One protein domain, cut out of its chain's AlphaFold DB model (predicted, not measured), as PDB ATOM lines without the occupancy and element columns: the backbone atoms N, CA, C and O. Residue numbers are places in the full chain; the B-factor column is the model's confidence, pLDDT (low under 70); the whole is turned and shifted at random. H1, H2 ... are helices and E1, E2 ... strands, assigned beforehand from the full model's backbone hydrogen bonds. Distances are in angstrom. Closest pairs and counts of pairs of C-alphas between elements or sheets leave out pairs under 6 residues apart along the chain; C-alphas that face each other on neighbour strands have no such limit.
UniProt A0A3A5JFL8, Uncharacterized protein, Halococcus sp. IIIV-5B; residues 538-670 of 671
ATOM      1  N   THR A 538       8.822   7.696 -43.136       93.06
ATOM      2  CA  THR A 538       7.708   6.745 -43.000       93.06
ATOM      3  C   THR A 538       6.418   7.312 -43.589       93.06
ATOM      4  O   THR A 538       5.746   6.621 -44.354       93.06
ATOM      5  N   GLN A 539       6.101   8.571 -43.279       94.94
ATOM      6  CA  GLN A 539       4.931   9.276 -43.796       94.94
ATOM      7  C   GLN A 539       4.985   9.338 -45.323       94.94
ATOM      8  O   GLN A 539       4.055   8.898 -46.000       94.94
ATOM      9  N   ARG A 540       6.111   9.795 -45.880       93.81
ATOM     10  CA  ARG A 540       6.289   9.928 -47.330       93.81
ATOM     11  C   ARG A 540       6.219   8.590 -48.061       93.81
ATOM     12  O   ARG A 540       5.525   8.484 -49.067       93.81
ATOM     13  N   LYS A 541       6.820   7.527 -47.516       93.00
ATOM     14  CA  LYS A 541       6.696   6.172 -48.078       93.00
ATOM     15  C   LYS A 541       5.239   5.700 -48.145       93.00
ATOM     16  O   LYS A 541       4.854   5.036 -49.107       93.00
ATOM     17  N   ARG A 542       4.417   6.019 -47.139       94.62
ATOM     18  CA  ARG A 542       2.981   5.678 -47.132       94.62
ATOM     19  C   ARG A 542       2.195   6.504 -48.148       94.62
ATOM     20  O   ARG A 542       1.408   5.924 -48.889       94.62
ATOM     21  N   LEU A 543       2.462   7.806 -48.250       94.50
ATOM     22  CA  LEU A 543       1.845   8.669 -49.265       94.50
ATOM     23  C   LEU A 543       2.202   8.235 -50.684       94.50
ATOM     24  O   LEU A 543       1.326   8.148 -51.533       94.50
ATOM     25  N   ARG A 544       3.447   7.826 -50.933       92.62
ATOM     26  CA  ARG A 544       3.831   7.247 -52.226       92.62
ATOM     27  C   ARG A 544       3.009   6.015 -52.582       92.62
ATOM     28  O   ARG A 544       2.582   5.851 -53.720       92.62
ATOM     29  N   ARG A 545       2.785   5.130 -51.608       93.12
ATOM     30  CA  ARG A 545       1.944   3.939 -51.797       93.12
ATOM     31  C   ARG A 545       0.486   4.292 -52.064       93.12
ATOM     32  O   ARG A 545      -0.171   3.531 -52.757       93.12
ATOM     33  N   LEU A 546      -0.018   5.394 -51.511       93.38
ATOM     34  CA  LEU A 546      -1.345   5.914 -51.839       93.38
ATOM     35  C   LEU A 546      -1.373   6.439 -53.281       93.38
ATOM     36  O   LEU A 546      -2.211   6.005 -54.063       93.38
ATOM     37  N   GLU A 547      -0.427   7.307 -53.641       92.12
ATOM     38  CA  GLU A 547      -0.379   7.978 -54.948       92.12
ATOM     39  C   GLU A 547      -0.056   7.038 -56.121       92.12
ATOM     40  O   GLU A 547      -0.358   7.362 -57.264       92.12
ATOM     41  N   SER A 548       0.532   5.869 -55.852       89.62
ATOM     42  CA  SER A 548       0.813   4.827 -56.855       89.62
ATOM     43  C   SER A 548      -0.342   3.847 -57.083       89.62
ATOM     44  O   SER A 548      -0.220   2.948 -57.917       89.62
ATOM     45  N   ARG A 549      -1.465   3.976 -56.361       90.88
ATOM     46  CA  ARG A 549      -2.638   3.120 -56.591       90.88
ATOM     47  C   ARG A 549      -3.261   3.435 -57.947       90.88
ATOM     48  O   ARG A 549      -3.453   4.597 -58.300       90.88
ATOM     49  N   SER A 550      -3.646   2.387 -58.673       87.00
ATOM     50  CA  SER A 550      -4.449   2.537 -59.888       87.00
ATOM     51  C   SER A 550      -5.740   3.293 -59.574       87.00
ATOM     52  O   SER A 550      -6.422   2.965 -58.603       87.00
ATOM     53  N   GLY A 551      -6.065   4.302 -60.384       86.56
ATOM     54  CA  GLY A 551      -7.256   5.134 -60.197       86.56
ATOM     55  C   GLY A 551      -7.154   6.172 -59.076       86.56
ATOM     56  O   GLY A 551      -8.150   6.822 -58.785       86.56
ATOM     57  N   PHE A 552      -5.986   6.362 -58.450       91.62
ATOM     58  CA  PHE A 552      -5.819   7.414 -57.449       91.62
ATOM     59  C   PHE A 552      -6.126   8.799 -58.039       91.62
ATOM     60  O   PHE A 552      -5.434   9.276 -58.943       91.62
ATOM     61  N   ALA A 553      -7.127   9.471 -57.473       89.81
ATOM     62  CA  ALA A 553      -7.503  10.824 -57.841       89.81
ATOM     63  C   ALA A 553      -7.289  11.772 -56.648       89.81
ATOM     64  O   ALA A 553      -8.011  11.697 -55.654       89.81
ATOM     65  N   PRO A 554      -6.361  12.742 -56.739       89.69
ATOM     66  CA  PRO A 554      -6.107  13.696 -55.658       89.69
ATOM     67  C   PRO A 554      -7.328  14.496 -55.186       89.69
ATOM     68  O   PRO A 554      -7.316  15.024 -54.084       89.69
ATOM     69  N   ARG A 555      -8.354  14.645 -56.034       88.56
ATOM     70  CA  ARG A 555      -9.593  15.363 -55.699       88.56
ATOM     71  C   ARG A 555     -10.506  14.580 -54.753       88.56
ATOM     72  O   ARG A 555     -11.370  15.193 -54.138       88.56
ATOM     73  N   GLU A 556     -10.317  13.264 -54.659       91.38
ATOM     74  CA  GLU A 556     -11.105  12.336 -53.836       91.38
ATOM     75  C   GLU A 556     -10.514  12.156 -52.436       91.38
ATOM     76  O   GLU A 556     -11.059  11.419 -51.619       91.38
ATOM     77  N   VAL A 557      -9.407  12.838 -52.147       93.75
ATOM     78  CA  VAL A 557      -8.754  12.830 -50.843       93.75
ATOM     79  C   VAL A 557      -8.475  14.249 -50.357       93.75
ATOM     80  O   VAL A 557      -8.400  15.195 -51.143       93.75
ATOM     81  N   PHE A 558      -8.301  14.399 -49.048       95.50
ATOM     82  CA  PHE A 558      -7.947  15.652 -48.390       95.50
ATOM     83  C   PHE A 558      -6.960  15.406 -47.236       95.50
ATOM     84  O   PHE A 558      -6.762  14.269 -46.802       95.50
ATOM     85  N   ASP A 559      -6.326  16.471 -46.750       96.88
ATOM     86  CA  ASP A 559      -5.464  16.446 -45.566       96.88
ATOM     87  C   ASP A 559      -6.170  17.183 -44.421       96.88
ATOM     88  O   ASP A 559      -6.645  18.295 -44.609       96.88
ATOM     89  N   LEU A 560      -6.237  16.608 -43.222       96.44
ATOM     90  CA  LEU A 560      -6.865  17.240 -42.060       96.44
ATOM     91  C   LEU A 560      -5.800  17.816 -41.129       96.44
ATOM     92  O   LEU A 560      -4.960  17.078 -40.613       96.44
ATOM     93  N   TRP A 561      -5.840  19.126 -40.898       96.19
ATOM     94  CA  TRP A 561      -4.972  19.816 -39.943       96.19
ATOM     95  C   TRP A 561      -5.751  20.034 -38.653       96.19
ATOM     96  O   TRP A 561      -6.824  20.623 -38.687       96.19
ATOM     97  N   VAL A 562      -5.223  19.569 -37.527       93.62
ATOM     98  CA  VAL A 562      -5.859  19.656 -36.208       93.62
ATOM     99  C   VAL A 562      -4.941  20.431 -35.275       93.62
ATOM    100  O   VAL A 562      -3.779  20.056 -35.117       93.62
ATOM    101  N   ARG A 563      -5.462  21.481 -34.643       91.81
ATOM    102  CA  ARG A 563      -4.794  22.233 -33.579       91.81
ATOM    103  C   ARG A 563      -5.391  21.874 -32.224       91.81
ATOM    104  O   ARG A 563      -6.602  21.680 -32.094       91.81
ATOM    105  N   THR A 564      -4.532  21.791 -31.216       88.50
ATOM    106  CA  THR A 564      -4.913  21.425 -29.850       88.50
ATOM    107  C   THR A 564      -4.666  22.579 -28.889       88.50
ATOM    108  O   THR A 564      -3.685  23.302 -29.033       88.50
ATOM    109  N   ALA A 565      -5.538  22.738 -27.891       76.38
ATOM    110  CA  ALA A 565      -5.507  23.884 -26.977       76.38
ATOM    111  C   ALA A 565      -4.313  23.892 -25.995       76.38
ATOM    112  O   ALA A 565      -3.915  24.955 -25.526       76.38
ATOM    113  N   GLU A 566      -3.720  22.733 -25.685       66.00
ATOM    114  CA  GLU A 566      -2.623  22.615 -24.713       66.00
ATOM    115  C   GLU A 566      -1.319  22.144 -25.367       66.00
ATOM    116  O   GLU A 566      -1.294  21.131 -26.067       66.00
ATOM    117  N   ALA A 567      -0.210  22.829 -25.059       54.66
ATOM    118  CA  ALA A 567       1.120  22.624 -25.650       54.66
ATOM    119  C   ALA A 567       1.796  21.268 -25.335       54.66
ATOM    120  O   ALA A 567       2.952  21.077 -25.689       54.66
ATOM    121  N   ASN A 568       1.107  20.331 -24.679       53.75
ATOM    122  CA  ASN A 568       1.576  18.964 -24.403       53.75
ATOM    123  C   ASN A 568       0.452  17.920 -24.543       53.75
ATOM    124  O   ASN A 568       0.566  16.797 -24.055       53.75
ATOM    125  N   GLY A 569      -0.657  18.302 -25.179       52.78
ATOM    126  CA  GLY A 569      -1.895  17.536 -25.198       52.78
ATOM    127  C   GLY A 569      -2.136  16.774 -26.492       52.78
ATOM    128  O   GLY A 569      -3.309  16.567 -26.789       52.78
ATOM    129  N   VAL A 570      -1.089  16.398 -27.251       60.19
ATOM    130  CA  VAL A 570      -1.229  15.709 -28.551       60.19
ATOM    131  C   VAL A 570      -2.201  14.545 -28.379       60.19
ATOM    132  O   VAL A 570      -1.863  13.565 -27.708       60.19
ATOM    133  N   PRO A 571      -3.426  14.654 -28.913       59.66
ATOM    134  CA  PRO A 571      -4.395  13.603 -28.757       59.66
ATOM    135  C   PRO A 571      -3.867  12.401 -29.516       59.66
ATOM    136  O   PRO A 571      -3.316  12.537 -30.611       59.66
ATOM    137  N   ASP A 572      -4.015  11.226 -28.911       69.44
ATOM    138  CA  ASP A 572      -3.763   9.985 -29.616       69.44
ATOM    139  C   ASP A 572      -4.535  10.034 -30.951       69.44
ATOM    140  O   ASP A 572      -5.749  10.256 -30.931       69.44
ATOM    141  N   PRO A 573      -3.873   9.872 -32.112       65.00
ATOM    142  CA  PRO A 573      -4.531   9.835 -33.415       65.00
ATOM    143  C   PRO A 573      -5.725   8.864 -33.494       65.00
ATOM    144  O   PRO A 573      -6.601   9.056 -34.340       65.00
ATOM    145  N   SER A 574      -5.783   7.833 -32.637       71.31
ATOM    146  CA  SER A 574      -6.942   6.930 -32.502       71.31
ATOM    147  C   SER A 574      -8.127   7.502 -31.716       71.31
ATOM    148  O   SER A 574      -9.233   6.990 -31.861       71.31
ATOM    149  N   ALA A 575      -7.930   8.537 -30.899       83.19
ATOM    150  CA  ALA A 575      -8.948   9.105 -30.009       83.19
ATOM    151  C   ALA A 575      -9.845  10.163 -30.680       83.19
ATOM    152  O   ALA A 575     -10.722  10.739 -30.034       83.19
ATOM    153  N   LEU A 576      -9.625  10.428 -31.970       89.06
ATOM    154  CA  LEU A 576     -10.437  11.320 -32.790       89.06
ATOM    155  C   LEU A 576     -11.062  10.549 -33.951       89.06
ATOM    156  O   LEU A 576     -10.438   9.677 -34.556       89.06
ATOM    157  N   SER A 577     -12.290  10.915 -34.291       90.81
ATOM    158  CA  SER A 577     -13.039  10.371 -35.419       90.81
ATOM    159  C   SER A 577     -13.646  11.489 -36.257       90.81
ATOM    160  O   SER A 577     -14.025  12.525 -35.717       90.81
ATOM    161  N   LEU A 578     -13.758  11.261 -37.564       89.81
ATOM    162  CA  LEU A 578     -14.590  12.065 -38.458       89.81
ATOM    163  C   LEU A 578     -16.018  11.547 -38.418       89.81
ATOM    164  O   LEU A 578     -16.235  10.333 -38.457       89.81
ATOM    165  N   VAL A 579     -16.970  12.466 -38.370       86.88
ATOM    166  CA  VAL A 579     -18.389  12.177 -38.561       86.88
ATOM    167  C   VAL A 579     -18.762  12.663 -39.956       86.88
ATOM    168  O   VAL A 579     -18.540  13.825 -40.282       86.88
ATOM    169  N   GLY A 580     -19.277  11.762 -40.784       79.44
ATOM    170  CA  GLY A 580     -19.845  12.093 -42.088       79.44
ATOM    171  C   GLY A 580     -21.046  11.203 -42.382       79.44
ATOM    172  O   GLY A 580     -21.401  10.343 -41.572       79.44
ATOM    173  N   ASP A 581     -21.640  11.353 -43.563       74.50
ATOM    174  CA  ASP A 581     -22.880  10.650 -43.936       74.50
ATOM    175  C   ASP A 581     -22.751   9.117 -43.909       74.50
ATOM    176  O   ASP A 581     -23.708   8.393 -43.647       74.50
ATOM    177  N   SER A 582     -21.539   8.600 -44.135       72.88
ATOM    178  CA  SER A 582     -21.241   7.161 -44.053       72.88
ATOM    179  C   SER A 582     -20.973   6.651 -42.627       72.88
ATOM    180  O   SER A 582     -20.561   5.502 -42.449       72.88
ATOM    181  N   GLY A 583     -21.205   7.492 -41.615       81.81
ATOM    182  CA  GLY A 583     -21.018   7.207 -40.197       81.81
ATOM    183  C   GLY A 583     -19.707   7.749 -39.621       81.81
ATOM    184  O   GLY A 583     -18.973   8.519 -40.242       81.81
ATOM    185  N   THR A 584     -19.410   7.334 -38.391       86.94
ATOM    186  CA  THR A 584     -18.210   7.756 -37.660       86.94
ATOM    187  C   THR A 584     -17.007   6.887 -38.026       86.94
ATOM    188  O   THR A 584     -17.054   5.662 -37.901       86.94
ATOM    189  N   ARG A 585     -15.897   7.508 -38.443       87.69
ATOM    190  CA  ARG A 585     -14.644   6.822 -38.797       87.69
ATOM    191  C   ARG A 585     -13.477   7.353 -37.968       87.69
ATOM    192  O   ARG A 585     -13.164   8.539 -38.028       87.69
ATOM    193  N   GLY A 586     -12.783   6.469 -37.252       88.88
ATOM    194  CA  GLY A 586     -11.571   6.823 -36.503       88.88
ATOM    195  C   GLY A 586     -10.448   7.331 -37.414       88.88
ATOM    196  O   GLY A 586     -10.092   6.676 -38.399       88.88
ATOM    197  N   LEU A 587      -9.851   8.476 -37.074       88.38
ATOM    198  CA  LEU A 587      -8.836   9.143 -37.897       88.38
ATOM    199  C   LEU A 587      -7.574   8.296 -38.095       88.38
ATOM    200  O   LEU A 587      -7.034   8.241 -39.203       88.38
ATOM    201  N   GLY A 588      -7.117   7.607 -37.048       82.94
ATOM    202  CA  GLY A 588      -5.940   6.738 -37.117       82.94
ATOM    203  C   GLY A 588      -6.070   5.590 -38.128       82.94
ATOM    204  O   GLY A 588      -5.073   5.199 -38.728       82.94
ATOM    205  N   GLY A 589      -7.289   5.081 -38.348       82.62
ATOM    206  CA  GLY A 589      -7.565   4.020 -39.325       82.62
ATOM    207  C   GLY A 589      -7.930   4.537 -40.719       82.62
ATOM    208  O   GLY A 589      -7.641   3.870 -41.709       82.62
ATOM    209  N   ALA A 590      -8.554   5.716 -40.802       85.88
ATOM    210  CA  ALA A 590      -8.993   6.308 -42.065       85.88
ATOM    211  C   ALA A 590      -7.877   7.063 -42.805       85.88
ATOM    212  O   ALA A 590      -7.879   7.124 -44.033       85.88
ATOM    213  N   SER A 591      -6.935   7.660 -42.072       92.81
ATOM    214  CA  SER A 591      -5.818   8.390 -42.672       92.81
ATOM    215  C   SER A 591      -4.739   7.444 -43.198       92.81
ATOM    216  O   SER A 591      -4.484   6.368 -42.659       92.81
ATOM    217  N   THR A 592      -4.040   7.869 -44.247       95.38
ATOM    218  CA  THR A 592      -2.900   7.109 -44.778       95.38
ATOM    219  C   THR A 592      -1.706   7.167 -43.825       95.38
ATOM    220  O   THR A 592      -0.949   6.203 -43.667       95.38
ATOM    221  N   THR A 593      -1.495   8.326 -43.208       95.12
ATOM    222  CA  THR A 593      -0.444   8.552 -42.220       95.12
ATOM    223  C   THR A 593      -0.721   9.833 -41.443       95.12
ATOM    224  O   THR A 593      -1.548  10.644 -41.855       95.12
ATOM    225  N   VAL A 594       0.021  10.040 -40.354       94.56
ATOM    226  CA  VAL A 594      -0.057  11.242 -39.520       94.56
ATOM    227  C   VAL A 594       1.336  11.827 -39.251       94.56
ATOM    228  O   VAL A 594       2.337  11.103 -39.181       94.56
ATOM    229  N   SER A 595       1.404  13.151 -39.143       93.88
ATOM    230  CA  SER A 595       2.527  13.920 -38.594       93.88
ATOM    231  C   SER A 595       2.020  14.661 -37.361       93.88
ATOM    232  O   SER A 595       0.912  15.190 -37.393       93.88
ATOM    233  N   THR A 596       2.802  14.694 -36.286       91.94
ATOM    234  CA  THR A 596       2.399  15.296 -35.009       91.94
ATOM    235  C   THR A 596       3.473  16.251 -34.493       91.94
ATOM    236  O   THR A 596       4.665  16.065 -34.749       91.94
ATOM    237  N   VAL A 597       3.035  17.288 -33.788       91.00
ATOM    238  CA  VAL A 597       3.829  18.244 -33.000       91.00
ATOM    239  C   VAL A 597       3.061  18.550 -31.704       91.00
ATOM    240  O   VAL A 597       1.877  18.224 -31.639       91.00
ATOM    241  N   PRO A 598       3.684  19.126 -30.659       88.06
ATOM    242  CA  PRO A 598       3.032  19.281 -29.353       88.06
ATOM    243  C   PRO A 598       1.686  20.026 -29.362       88.06
ATOM    244  O   PRO A 598       0.828  19.734 -28.535       88.06
ATOM    245  N   ASP A 599       1.493  20.949 -30.306       87.44
ATOM    246  CA  ASP A 599       0.324  21.821 -30.456       87.44
ATOM    247  C   ASP A 599      -0.616  21.428 -31.615       87.44
ATOM    248  O   ASP A 599      -1.585  22.137 -31.906       87.44
ATOM    249  N   GLY A 600      -0.360  20.306 -32.298       91.62
ATOM    250  CA  GLY A 600      -1.218  19.890 -33.400       91.62
ATOM    251  C   GLY A 600      -0.772  18.669 -34.194       91.62
ATOM    252  O   GLY A 600       0.263  18.045 -33.964       91.62
ATOM    253  N   SER A 601      -1.601  18.283 -35.155       93.75
ATOM    254  CA  SER A 601      -1.413  17.095 -35.987       93.75
ATOM    255  C   SER A 601      -1.902  17.331 -37.411       93.75
ATOM    256  O   SER A 601      -2.812  18.119 -37.650       93.75
ATOM    257  N   VAL A 602      -1.307  16.624 -38.367       95.62
ATOM    258  CA  VAL A 602      -1.765  16.574 -39.758       95.62
ATOM    259  C   VAL A 602      -1.992  15.124 -40.148       95.62
ATOM    260  O   VAL A 602      -1.056  14.321 -40.139       95.62
ATOM    261  N   PHE A 603      -3.232  14.803 -40.499       96.19
ATOM    262  CA  PHE A 603      -3.651  13.507 -41.015       96.19
ATOM    263  C   PHE A 603      -3.747  13.601 -42.531       96.19
ATOM    264  O   PHE A 603      -4.437  14.473 -43.053       96.19
ATOM    265  N   TYR A 604      -3.061  12.715 -43.242       96.81
ATOM    266  CA  TYR A 604      -2.930  12.836 -44.691       96.81
ATOM    267  C   TYR A 604      -3.763  11.808 -45.445       96.81
ATOM    268  O   TYR A 604      -3.859  10.646 -45.026       96.81
ATOM    269  N   GLY A 605      -4.262  12.216 -46.613       95.12
ATOM    270  CA  GLY A 605      -4.925  11.326 -47.567       95.12
ATOM    271  C   GLY A 605      -6.185  10.668 -47.005       95.12
ATOM    272  O   GLY A 605      -6.361   9.462 -47.167       95.12
ATOM    273  N   LEU A 606      -7.009  11.444 -46.300       94.25
ATOM    274  CA  LEU A 606      -8.340  11.040 -45.854       94.25
ATOM    275  C   LEU A 606      -9.309  11.070 -47.041       94.25
ATOM    276  O   LEU A 606      -9.179  11.953 -47.890       94.25
ATOM    277  N   PRO A 607     -10.268  10.140 -47.132       91.12
ATOM    278  CA  PRO A 607     -11.202  10.104 -48.247       91.12
ATOM    279  C   PRO A 607     -12.214  11.253 -48.144       91.12
ATOM    280  O   PRO A 607     -12.709  11.569 -47.064       91.12
ATOM    281  N   ARG A 608     -12.516  11.900 -49.271       88.44
ATOM    282  CA  ARG A 608     -13.395  13.078 -49.324       88.44
ATOM    283  C   ARG A 608     -14.861  12.750 -49.037       88.44
ATOM    284  O   ARG A 608     -15.585  13.649 -48.640       88.44
ATOM    285  N   ASP A 609     -15.267  11.483 -49.156       84.06
ATOM    286  CA  ASP A 609     -16.586  10.979 -48.728       84.06
ATOM    287  C   ASP A 609     -16.821  11.097 -47.209       84.06
ATOM    288  O   ASP A 609     -17.945  10.938 -46.738       84.06
ATOM    289  N   ALA A 610     -15.764  11.367 -46.439       80.00
ATOM    290  CA  ALA A 610     -15.845  11.661 -45.015       80.00
ATOM    291  C   ALA A 610     -16.178  13.136 -44.717       80.00
ATOM    292  O   ALA A 610     -16.326  13.480 -43.549       80.00
ATOM    293  N   LEU A 611     -16.261  14.000 -45.739       82.81
ATOM    294  CA  LEU A 611     -16.729  15.384 -45.632       82.81
ATOM    295  C   LEU A 611     -18.123  15.463 -46.264       82.81
ATOM    296  O   LEU A 611     -18.240  15.274 -47.474       82.81
ATOM    297  N   GLY A 612     -19.169  15.750 -45.489       69.44
ATOM    298  CA  GLY A 612     -20.512  15.837 -46.062       69.44
ATOM    299  C   GLY A 612     -21.633  16.083 -45.059       69.44
ATOM    300  O   GLY A 612     -21.624  15.548 -43.951       69.44
ATOM    301  N   HIS A 613     -22.578  16.915 -45.493       59.84
ATOM    302  CA  HIS A 613     -23.980  16.898 -45.081       59.84
ATOM    303  C   HIS A 613     -24.824  16.215 -46.176       59.84
ATOM    304  O   HIS A 613     -24.418  16.192 -47.339       59.84
ATOM    305  N   GLU A 614     -26.057  15.804 -45.848       52.88
ATOM    306  CA  GLU A 614     -27.025  15.214 -46.797       52.88
ATOM    307  C   GLU A 614     -27.267  16.052 -48.077       52.88
ATOM    308  O   GLU A 614     -27.719  15.518 -49.090       52.88
ATOM    309  N   ASP A 615     -26.967  17.358 -48.058       54.50
ATOM    310  CA  ASP A 615     -27.133  18.287 -49.185       54.50
ATOM    311  C   ASP A 615     -25.917  18.384 -50.133       54.50
ATOM    312  O   ASP A 615     -25.969  19.099 -51.139       54.50
ATOM    313  N   GLY A 616     -24.830  17.664 -49.838       62.44
ATOM    314  CA  GLY A 616     -23.607  17.633 -50.641       62.44
ATOM    315  C   GLY A 616     -22.640  18.798 -50.402       62.44
ATOM    316  O   GLY A 616     -21.626  18.898 -51.103       62.44
ATOM    317  N   SER A 617     -22.906  19.680 -49.431       72.12
ATOM    318  CA  SER A 617     -21.934  20.684 -48.994       72.12
ATOM    319  C   SER A 617     -20.844  20.050 -48.112       72.12
ATOM    320  O   SER A 617     -21.137  19.187 -47.281       72.12
ATOM    321  N   PRO A 618     -19.560  20.428 -48.283       78.50
ATOM    322  CA  PRO A 618     -18.501  19.890 -47.445       78.50
ATOM    323  C   PRO A 618     -18.613  20.465 -46.033       78.50
ATOM    324  O   PRO A 618     -18.470  21.671 -45.827       78.50
ATOM    325  N   SER A 619     -18.802  19.587 -45.057       85.19
ATOM    326  CA  SER A 619     -18.717  19.908 -43.638       85.19
ATOM    327  C   SER A 619     -17.620  19.089 -42.982       85.19
ATOM    328  O   SER A 619     -17.184  18.054 -43.492       85.19
ATOM    329  N   LEU A 620     -17.122  19.602 -41.865       89.44
ATOM    330  CA  LEU A 620     -16.157  18.910 -41.036       89.44
ATOM    331  C   LEU A 620     -16.787  18.762 -39.659       89.44
ATOM    332  O   LEU A 620     -17.151  19.754 -39.037       89.44
ATOM    333  N   GLU A 621     -16.898  17.531 -39.179       90.12
ATOM    334  CA  GLU A 621     -17.325  17.240 -37.818       90.12
ATOM    335  C   GLU A 621     -16.368  16.222 -37.201       90.12
ATOM    336  O   GLU A 621     -15.990  15.220 -37.815       90.12
ATOM    337  N   LEU A 622     -15.938  16.520 -35.976       89.69
ATOM    338  CA  LEU A 622     -15.027  15.683 -35.209       89.69
ATOM    339  C   LEU A 622     -15.726  15.182 -33.949       89.69
ATOM    340  O   LEU A 622     -16.364  15.960 -33.242       89.69
ATOM    341  N   ALA A 623     -15.519  13.906 -33.643       90.00
ATOM    342  CA  ALA A 623     -15.992  13.234 -32.439       90.00
ATOM    343  C   ALA A 623     -14.865  12.410 -31.789       90.00
ATOM    344  O   ALA A 623     -13.764  12.296 -32.335       90.00
ATOM    345  N   GLY A 624     -15.154  11.814 -30.632       87.75
ATOM    346  CA  GLY A 624     -14.236  10.950 -29.884       87.75
ATOM    347  C   GLY A 624     -13.720  11.581 -28.592       87.75
ATOM    348  O   GLY A 624     -13.897  12.774 -28.352       87.75
ATOM    349  N   ASP A 625     -13.062  10.767 -27.767       84.69
ATOM    350  CA  ASP A 625     -12.644  11.110 -26.398       84.69
ATOM    351  C   ASP A 625     -11.693  12.313 -26.324       84.69
ATOM    352  O   ASP A 625     -11.569  12.972 -25.293       84.69
ATOM    353  N   ALA A 626     -11.001  12.610 -27.424       84.62
ATOM    354  CA  ALA A 626     -10.088  13.736 -27.520       84.62
ATOM    355  C   ALA A 626     -10.714  15.006 -28.124       84.62
ATOM    356  O   ALA A 626     -10.007  16.005 -28.288       84.62
ATOM    357  N   ARG A 627     -12.007  14.999 -28.471       87.62
ATOM    358  CA  ARG A 627     -12.656  16.113 -29.178       87.62
ATOM    359  C   ARG A 627     -12.565  17.434 -28.418       87.62
ATOM    360  O   ARG A 627     -12.287  18.459 -29.043       87.62
ATOM    361  N   ASP A 628     -12.727  17.403 -27.101       86.38
ATOM    362  CA  ASP A 628     -12.702  18.599 -26.247       86.38
ATOM    363  C   ASP A 628     -11.324  19.282 -26.207       86.38
ATOM    364  O   ASP A 628     -11.209  20.438 -25.815       86.38
ATOM    365  N   ARG A 629     -10.263  18.589 -26.648       86.31
ATOM    366  CA  ARG A 629      -8.898  19.136 -26.732       86.31
ATOM    367  C   ARG A 629      -8.612  19.848 -28.052       86.31
ATOM    368  O   ARG A 629      -7.586  20.521 -28.165       86.31
ATOM    369  N   VAL A 630      -9.468  19.668 -29.060       89.62
ATOM    370  CA  VAL A 630      -9.316  20.273 -30.387       89.62
ATOM    371  C   VAL A 630      -9.863  21.693 -30.351       89.62
ATOM    372  O   VAL A 630     -11.073  21.882 -30.222       89.62
ATOM    373  N   SER A 631      -8.980  22.679 -30.505       89.69
ATOM    374  CA  SER A 631      -9.383  24.085 -30.605       89.69
ATOM    375  C   SER A 631      -9.896  24.405 -32.005       89.69
ATOM    376  O   SER A 631     -10.927  25.044 -32.157       89.69
ATOM    377  N   SER A 632      -9.200  23.920 -33.037       92.50
ATOM    378  CA  SER A 632      -9.618  24.102 -34.421       92.50
ATOM    379  C   SER A 632      -9.147  22.971 -35.327       92.50
ATOM    380  O   SER A 632      -8.148  22.296 -35.057       92.50
ATOM    381  N   ALA A 633      -9.880  22.747 -36.415       93.94
ATOM    382  CA  ALA A 633      -9.516  21.787 -37.444       93.94
ATOM    383  C   ALA A 633      -9.858  22.301 -38.846       93.94
ATOM    384  O   ALA A 633     -10.855  22.994 -39.033       93.94
ATOM    385  N   TYR A 634      -9.033  21.940 -39.828       95.62
ATOM    386  CA  TYR A 634      -9.112  22.419 -41.206       95.62
ATOM    387  C   TYR A 634      -8.972  21.236 -42.162       95.62
ATOM    388  O   TYR A 634      -7.931  20.576 -42.201       95.62
ATOM    389  N   ALA A 635     -10.012  20.961 -42.944       95.56
ATOM    390  CA  ALA A 635      -9.950  20.023 -44.054       95.56
ATOM    391  C   ALA A 635      -9.303  20.731 -45.249       95.56
ATOM    392  O   ALA A 635      -9.925  21.559 -45.900       95.56
ATOM    393  N   MET A 636      -8.044  20.435 -45.535       96.12
ATOM    394  CA  MET A 636      -7.244  21.073 -46.577       96.12
ATOM    395  C   MET A 636      -7.238  20.229 -47.854       96.12
ATOM    396  O   MET A 636      -7.229  19.000 -47.767       96.12
ATOM    397  N   PRO A 637      -7.169  20.832 -49.055       94.56
ATOM    398  CA  PRO A 637      -6.983  20.050 -50.274       94.56
ATOM    399  C   PRO A 637      -5.714  19.195 -50.180       94.56
ATOM    400  O   PRO A 637      -4.695  19.656 -49.659       94.56
ATOM    401  N   TYR A 638      -5.760  17.969 -50.706       95.00
ATOM    402  CA  TYR A 638      -4.637  17.035 -50.622       95.00
ATOM    403  C   TYR A 638      -3.374  17.600 -51.285       95.00
ATOM    404  O   TYR A 638      -3.340  17.849 -52.501       95.00
ATOM    405  N   ALA A 639      -2.328  17.799 -50.480       92.12
ATOM    406  CA  ALA A 639      -1.069  18.384 -50.931       92.12
ATOM    407  C   ALA A 639      -0.139  17.338 -51.569       92.12
ATOM    408  O   ALA A 639       0.582  17.637 -52.528       92.12
ATOM    409  N   GLY A 640      -0.186  16.103 -51.062       92.31
ATOM    410  CA  GLY A 640       0.626  14.986 -51.537       92.31
ATOM    411  C   GLY A 640       2.130  15.173 -51.356       92.31
ATOM    412  O   GLY A 640       2.590  16.012 -50.581       92.31
ATOM    413  N   LEU A 641       2.922  14.369 -52.065       92.44
ATOM    414  CA  LEU A 641       4.383  14.354 -51.901       92.44
ATOM    415  C   LEU A 641       5.090  15.626 -52.391       92.44
ATOM    416  O   LEU A 641       6.118  16.002 -51.822       92.44
ATOM    417  N   VAL A 642       4.554  16.282 -53.424       89.88
ATOM    418  CA  VAL A 642       5.187  17.446 -54.081       89.88
ATOM    419  C   VAL A 642       5.045  18.749 -53.298       89.88
ATOM    420  O   VAL A 642       5.903  19.625 -53.380       89.88
ATOM    421  N   ALA A 643       3.981  18.858 -52.504       91.31
ATOM    422  CA  ALA A 643       3.705  19.990 -51.630       91.31
ATOM    423  C   ALA A 643       3.556  19.522 -50.173       91.31
ATOM    424  O   ALA A 643       2.798  20.106 -49.405       91.31
ATOM    425  N   PHE A 644       4.266  18.451 -49.798       94.19
ATOM    426  CA  PHE A 644       4.175  17.839 -48.474       94.19
ATOM    427  C   PHE A 644       4.462  18.853 -47.361       94.19
ATOM    428  O   PHE A 644       5.510  19.505 -47.356       94.19
ATOM    429  N   ARG A 645       3.552  18.945 -46.385       94.19
ATOM    430  CA  ARG A 645       3.681  19.838 -45.227       94.19
ATOM    431  C   ARG A 645       3.670  19.045 -43.930       94.19
ATOM    432  O   ARG A 645       2.621  18.511 -43.579       94.19
ATOM    433  N   PRO A 646       4.789  18.993 -43.193       95.00
ATOM    434  CA  PRO A 646       4.811  18.478 -41.828       95.00
ATOM    435  C   PRO A 646       3.896  19.264 -40.891       95.00
ATOM    436  O   PRO A 646       3.683  20.461 -41.105       95.00
ATOM    437  N   ALA A 647       3.455  18.641 -39.796       94.81
ATOM    438  CA  ALA A 647       2.582  19.294 -38.821       94.81
ATOM    439  C   ALA A 647       3.179  20.590 -38.251       94.81
ATOM    440  O   ALA A 647       2.493  21.605 -38.203       94.81
ATOM    441  N   GLY A 648       4.487  20.626 -37.972       94.00
ATOM    442  CA  GLY A 648       5.147  21.857 -37.521       94.00
ATOM    443  C   GLY A 648       5.107  23.004 -38.541       94.00
ATOM    444  O   GLY A 648       5.069  24.167 -38.151       94.00
ATOM    445  N   ARG A 649       5.099  22.719 -39.854       94.12
ATOM    446  CA  ARG A 649       4.893  23.761 -40.879       94.12
ATOM    447  C   ARG A 649       3.427  24.171 -40.941       94.12
ATOM    448  O   ARG A 649       3.172  25.366 -41.014       94.12
ATOM    449  N   ALA A 650       2.502  23.213 -40.900       95.56
ATOM    450  CA  ALA A 650       1.067  23.480 -40.903       95.56
ATOM    451  C   ALA A 650       0.650  24.386 -39.732       95.56
ATOM    452  O   ALA A 650       0.017  25.409 -39.965       95.56
ATOM    453  N   MET A 651       1.091  24.089 -38.504       94.50
ATOM    454  CA  MET A 651       0.785  24.920 -37.330       94.50
ATOM    455  C   MET A 651       1.343  26.342 -37.474       94.50
ATOM    456  O   MET A 651       0.609  27.303 -37.278       94.50
ATOM    457  N   ARG A 652       2.584  26.504 -37.963       93.81
ATOM    458  CA  ARG A 652       3.135  27.842 -38.259       93.81
ATOM    459  C   ARG A 652       2.326  28.616 -39.301       93.81
ATOM    460  O   ARG A 652       2.268  29.839 -39.226       93.81
ATOM    461  N   VAL A 653       1.749  27.935 -40.292       93.19
ATOM    462  CA  VAL A 653       0.862  28.581 -41.272       93.19
ATOM    463  C   VAL A 653      -0.406  29.078 -40.579       93.19
ATOM    464  O   VAL A 653      -0.768  30.233 -40.783       93.19
ATOM    465  N   LEU A 654      -1.016  28.258 -39.713       93.19
ATOM    466  CA  LEU A 654      -2.183  28.655 -38.915       93.19
ATOM    467  C   LEU A 654      -1.885  29.839 -37.980       93.19
ATOM    468  O   LEU A 654      -2.752  30.684 -37.796       93.19
ATOM    469  N   ASP A 655      -0.671  29.932 -37.430       92.12
ATOM    470  CA  ASP A 655      -0.251  31.075 -36.603       92.12
ATOM    471  C   ASP A 655      -0.005  32.351 -37.400       92.12
ATOM    472  O   ASP A 655      -0.219  33.451 -36.900       92.12
ATOM    473  N   THR A 656       0.507  32.211 -38.624       90.19
ATOM    474  CA  THR A 656       0.917  33.364 -39.430       90.19
ATOM    475  C   THR A 656      -0.284  34.039 -40.084       90.19
ATOM    476  O   THR A 656      -0.340  35.266 -40.112       90.19
ATOM    477  N   ASP A 657      -1.210  33.253 -40.637       89.12
ATOM    478  CA  ASP A 657      -2.370  33.764 -41.375       89.12
ATOM    479  C   ASP A 657      -3.561  32.781 -41.284       89.12
ATOM    480  O   ASP A 657      -3.816  31.994 -42.207       89.12
ATOM    481  N   PRO A 658      -4.287  32.774 -40.149       89.38
ATOM    482  CA  PRO A 658      -5.418  31.871 -39.943       89.38
ATOM    483  C   PRO A 658      -6.588  32.161 -40.894       89.38
ATOM    484  O   PRO A 658      -7.337  31.245 -41.235       89.38
ATOM    485  N   GLU A 659      -6.743  33.410 -41.344       90.62
ATOM    486  CA  GLU A 659      -7.779  33.797 -42.301       90.62
ATOM    487  C   GLU A 659      -7.496  33.187 -43.676       90.62
ATOM    488  O   GLU A 659      -8.366  32.523 -44.241       90.62
ATOM    489  N   ALA A 660      -6.263  33.305 -44.182       90.50
ATOM    490  CA  ALA A 660      -5.889  32.658 -45.437       90.50
ATOM    491  C   ALA A 660      -6.004  31.132 -45.350       90.50
ATOM    492  O   ALA A 660      -6.463  30.506 -46.304       90.50
ATOM    493  N   ALA A 661      -5.632  30.521 -44.219       93.00
ATOM    494  CA  ALA A 661      -5.806  29.083 -44.017       93.00
ATOM    495  C   ALA A 661      -7.284  28.665 -44.042       93.00
ATOM    496  O   ALA A 661      -7.619  27.655 -44.660       93.00
ATOM    497  N   ARG A 662      -8.171  29.460 -43.432       92.44
ATOM    498  CA  ARG A 662      -9.621  29.235 -43.459       92.44
ATOM    499  C   ARG A 662     -10.178  29.335 -44.876       92.44
ATOM    500  O   ARG A 662     -10.878  28.425 -45.298       92.44
ATOM    501  N   THR A 663      -9.840  30.388 -45.618       92.00
ATOM    502  CA  THR A 663     -10.271  30.544 -47.018       92.00
ATOM    503  C   THR A 663      -9.733  29.422 -47.905       92.00
ATOM    504  O   THR A 663     -10.375  29.023 -48.875       92.00
ATOM    505  N   TYR A 664      -8.553  28.891 -47.584       93.69
ATOM    506  CA  TYR A 664      -7.964  27.787 -48.333       93.69
ATOM    507  C   TYR A 664      -8.576  26.418 -48.011       93.69
ATOM    508  O   TYR A 664      -8.515  25.502 -48.835       93.69
ATOM    509  N   ALA A 665      -9.136  26.255 -46.815       94.44
ATOM    510  CA  ALA A 665      -9.732  25.007 -46.379       94.44
ATOM    511  C   ALA A 665     -11.017  24.690 -47.162       94.44
ATOM    512  O   ALA A 665     -11.786  25.564 -47.550       94.44
ATOM    513  N   ILE A 666     -11.259  23.399 -47.367       93.00
ATOM    514  CA  ILE A 666     -12.512  22.841 -47.881       93.00
ATOM    515  C   ILE A 666     -13.627  23.013 -46.838       93.00
ATOM    516  O   ILE A 666     -14.747  23.360 -47.196       93.00
ATOM    517  N   ALA A 667     -13.310  22.756 -45.564       91.88
ATOM    518  CA  ALA A 667     -14.211  22.882 -44.418       91.88
ATOM    519  C   ALA A 667     -13.402  23.101 -43.126       91.88
ATOM    520  O   ALA A 667     -12.227  22.724 -43.059       91.88
ATOM    521  N   VAL A 668     -14.017  23.694 -42.098       92.44
ATOM    522  CA  VAL A 668     -13.356  24.036 -40.823       92.44
ATOM    523  C   VAL A 668     -14.244  23.754 -39.607       92.44
ATOM    524  O   VAL A 668     -15.465  23.776 -39.717       92.44
ATOM    525  N   VAL A 669     -13.622  23.528 -38.444       87.62
ATOM    526  CA  VAL A 669     -14.268  23.397 -37.122       87.62
ATOM    527  C   VAL A 669     -13.539  24.265 -36.104       87.62
ATOM    528  O   VAL A 669     -12.311  24.245 -36.080       87.62
ATOM    529  N   GLY A 670     -14.298  24.913 -35.213       72.69
ATOM    530  CA  GLY A 670     -13.795  25.607 -34.021       72.69
ATOM    531  C   GLY A 670     -13.395  27.071 -34.243       72.69
ATOM    532  O   GLY A 670     -12.927  27.435 -35.324       72.69
TER     533      GLY A 670
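Overview. This is residues 538 to 670 of the 671 residues of an uncharacterized protein of Halococcus sp. IIIV-5B (UniProt A0A3A5JFL8). A twisted sheet of five strands has helices H1, H3 and H4 over one face, H1 at the E4 edge and H4 toward the E7 edge. On the opposite face is the short helix H2, with the small hairpin of E2 and E3 next to it, tied by a short pairing to the long loop of residues 608 to 629. The printed part has 133 residues with four named helices and seven named strands, in the order H1 E1 E2 E3 H2 E4 E5 E6 H3 H4 E7, class mixed. The large sheet runs E4 E5 E1 E6 E7, all antiparallel; the whole is compact, radius of gyration of the C-alphas 13.7 A, spanning 41 by 33 by 28 A.

Along the chain. In the large sheet, E4 is residues 593 to 597, E5 600 to 607 at 20.4 A, E1 557 to 564 at 23.0 A, E6 630 to 637 at 20.0 A, and E7 667 to 669. E1 begins at C-alpha 557 (-8.754, 12.830, -50.843), and E7 ends at C-alpha 669 (-14.268, 23.397, -37.122). H1, residues 538 to 547, measures 14.5 A from C-alpha 538 (7.708, 6.745, -43.000). H3 is residues 647 to 656, 14.2 A, and H4 658 to 664. H2 is residues 587 to 590, E2 577 to 580, and E3 583 to 586.

Arrangement. E1 and E6 are antiparallel at 159 degrees, with N 561 and O 634 at 2.9 A. E5 and E1 have N 603 and O 560 at 2.9 A; E5 bends by 57 degrees at residue 604. The hairpin E4 and E5 has N 602 and O 595 at 2.8 A, and E6 and E7 have N 635 and O 667 at 2.8 A. H3 is on the sheet at a height of 8.6 A, across the strands, over E5 and only just over E1, which has 3 of its C-alphas; the closest C-alphas of H3 and E5 are those of Ala 647 and Val 602, 5.2 A. H4, on the same face, runs along E6 at 18 degrees on the local plane. H1, on that face too, has Gln 539 closest to Thr 593 of E4, their C-alphas 5.6 A apart. H2 is on the opposite face, with the C-alphas of Ala 590 and Leu 606 of E5 closest, 6.1 A. In the hairpin E2 and E3, N 578 and O 585 are 2.8 A apart. Every O i to N i+4 pair is within hydrogen-bond range in H1, H3 and H4; H2 is too short for one.

Size, cuts and confidence. The C-alphas farthest apart, of Ser 550 and Glu 566, are 40.5 A apart. The printed part has no cut. The links E1 to E2 and E5 to E6 are long, and residues 655 to 660 stand free. Mean pLDDT of the printed part is 87.1, under 70 at residues 566 to 573 and 612 to 616.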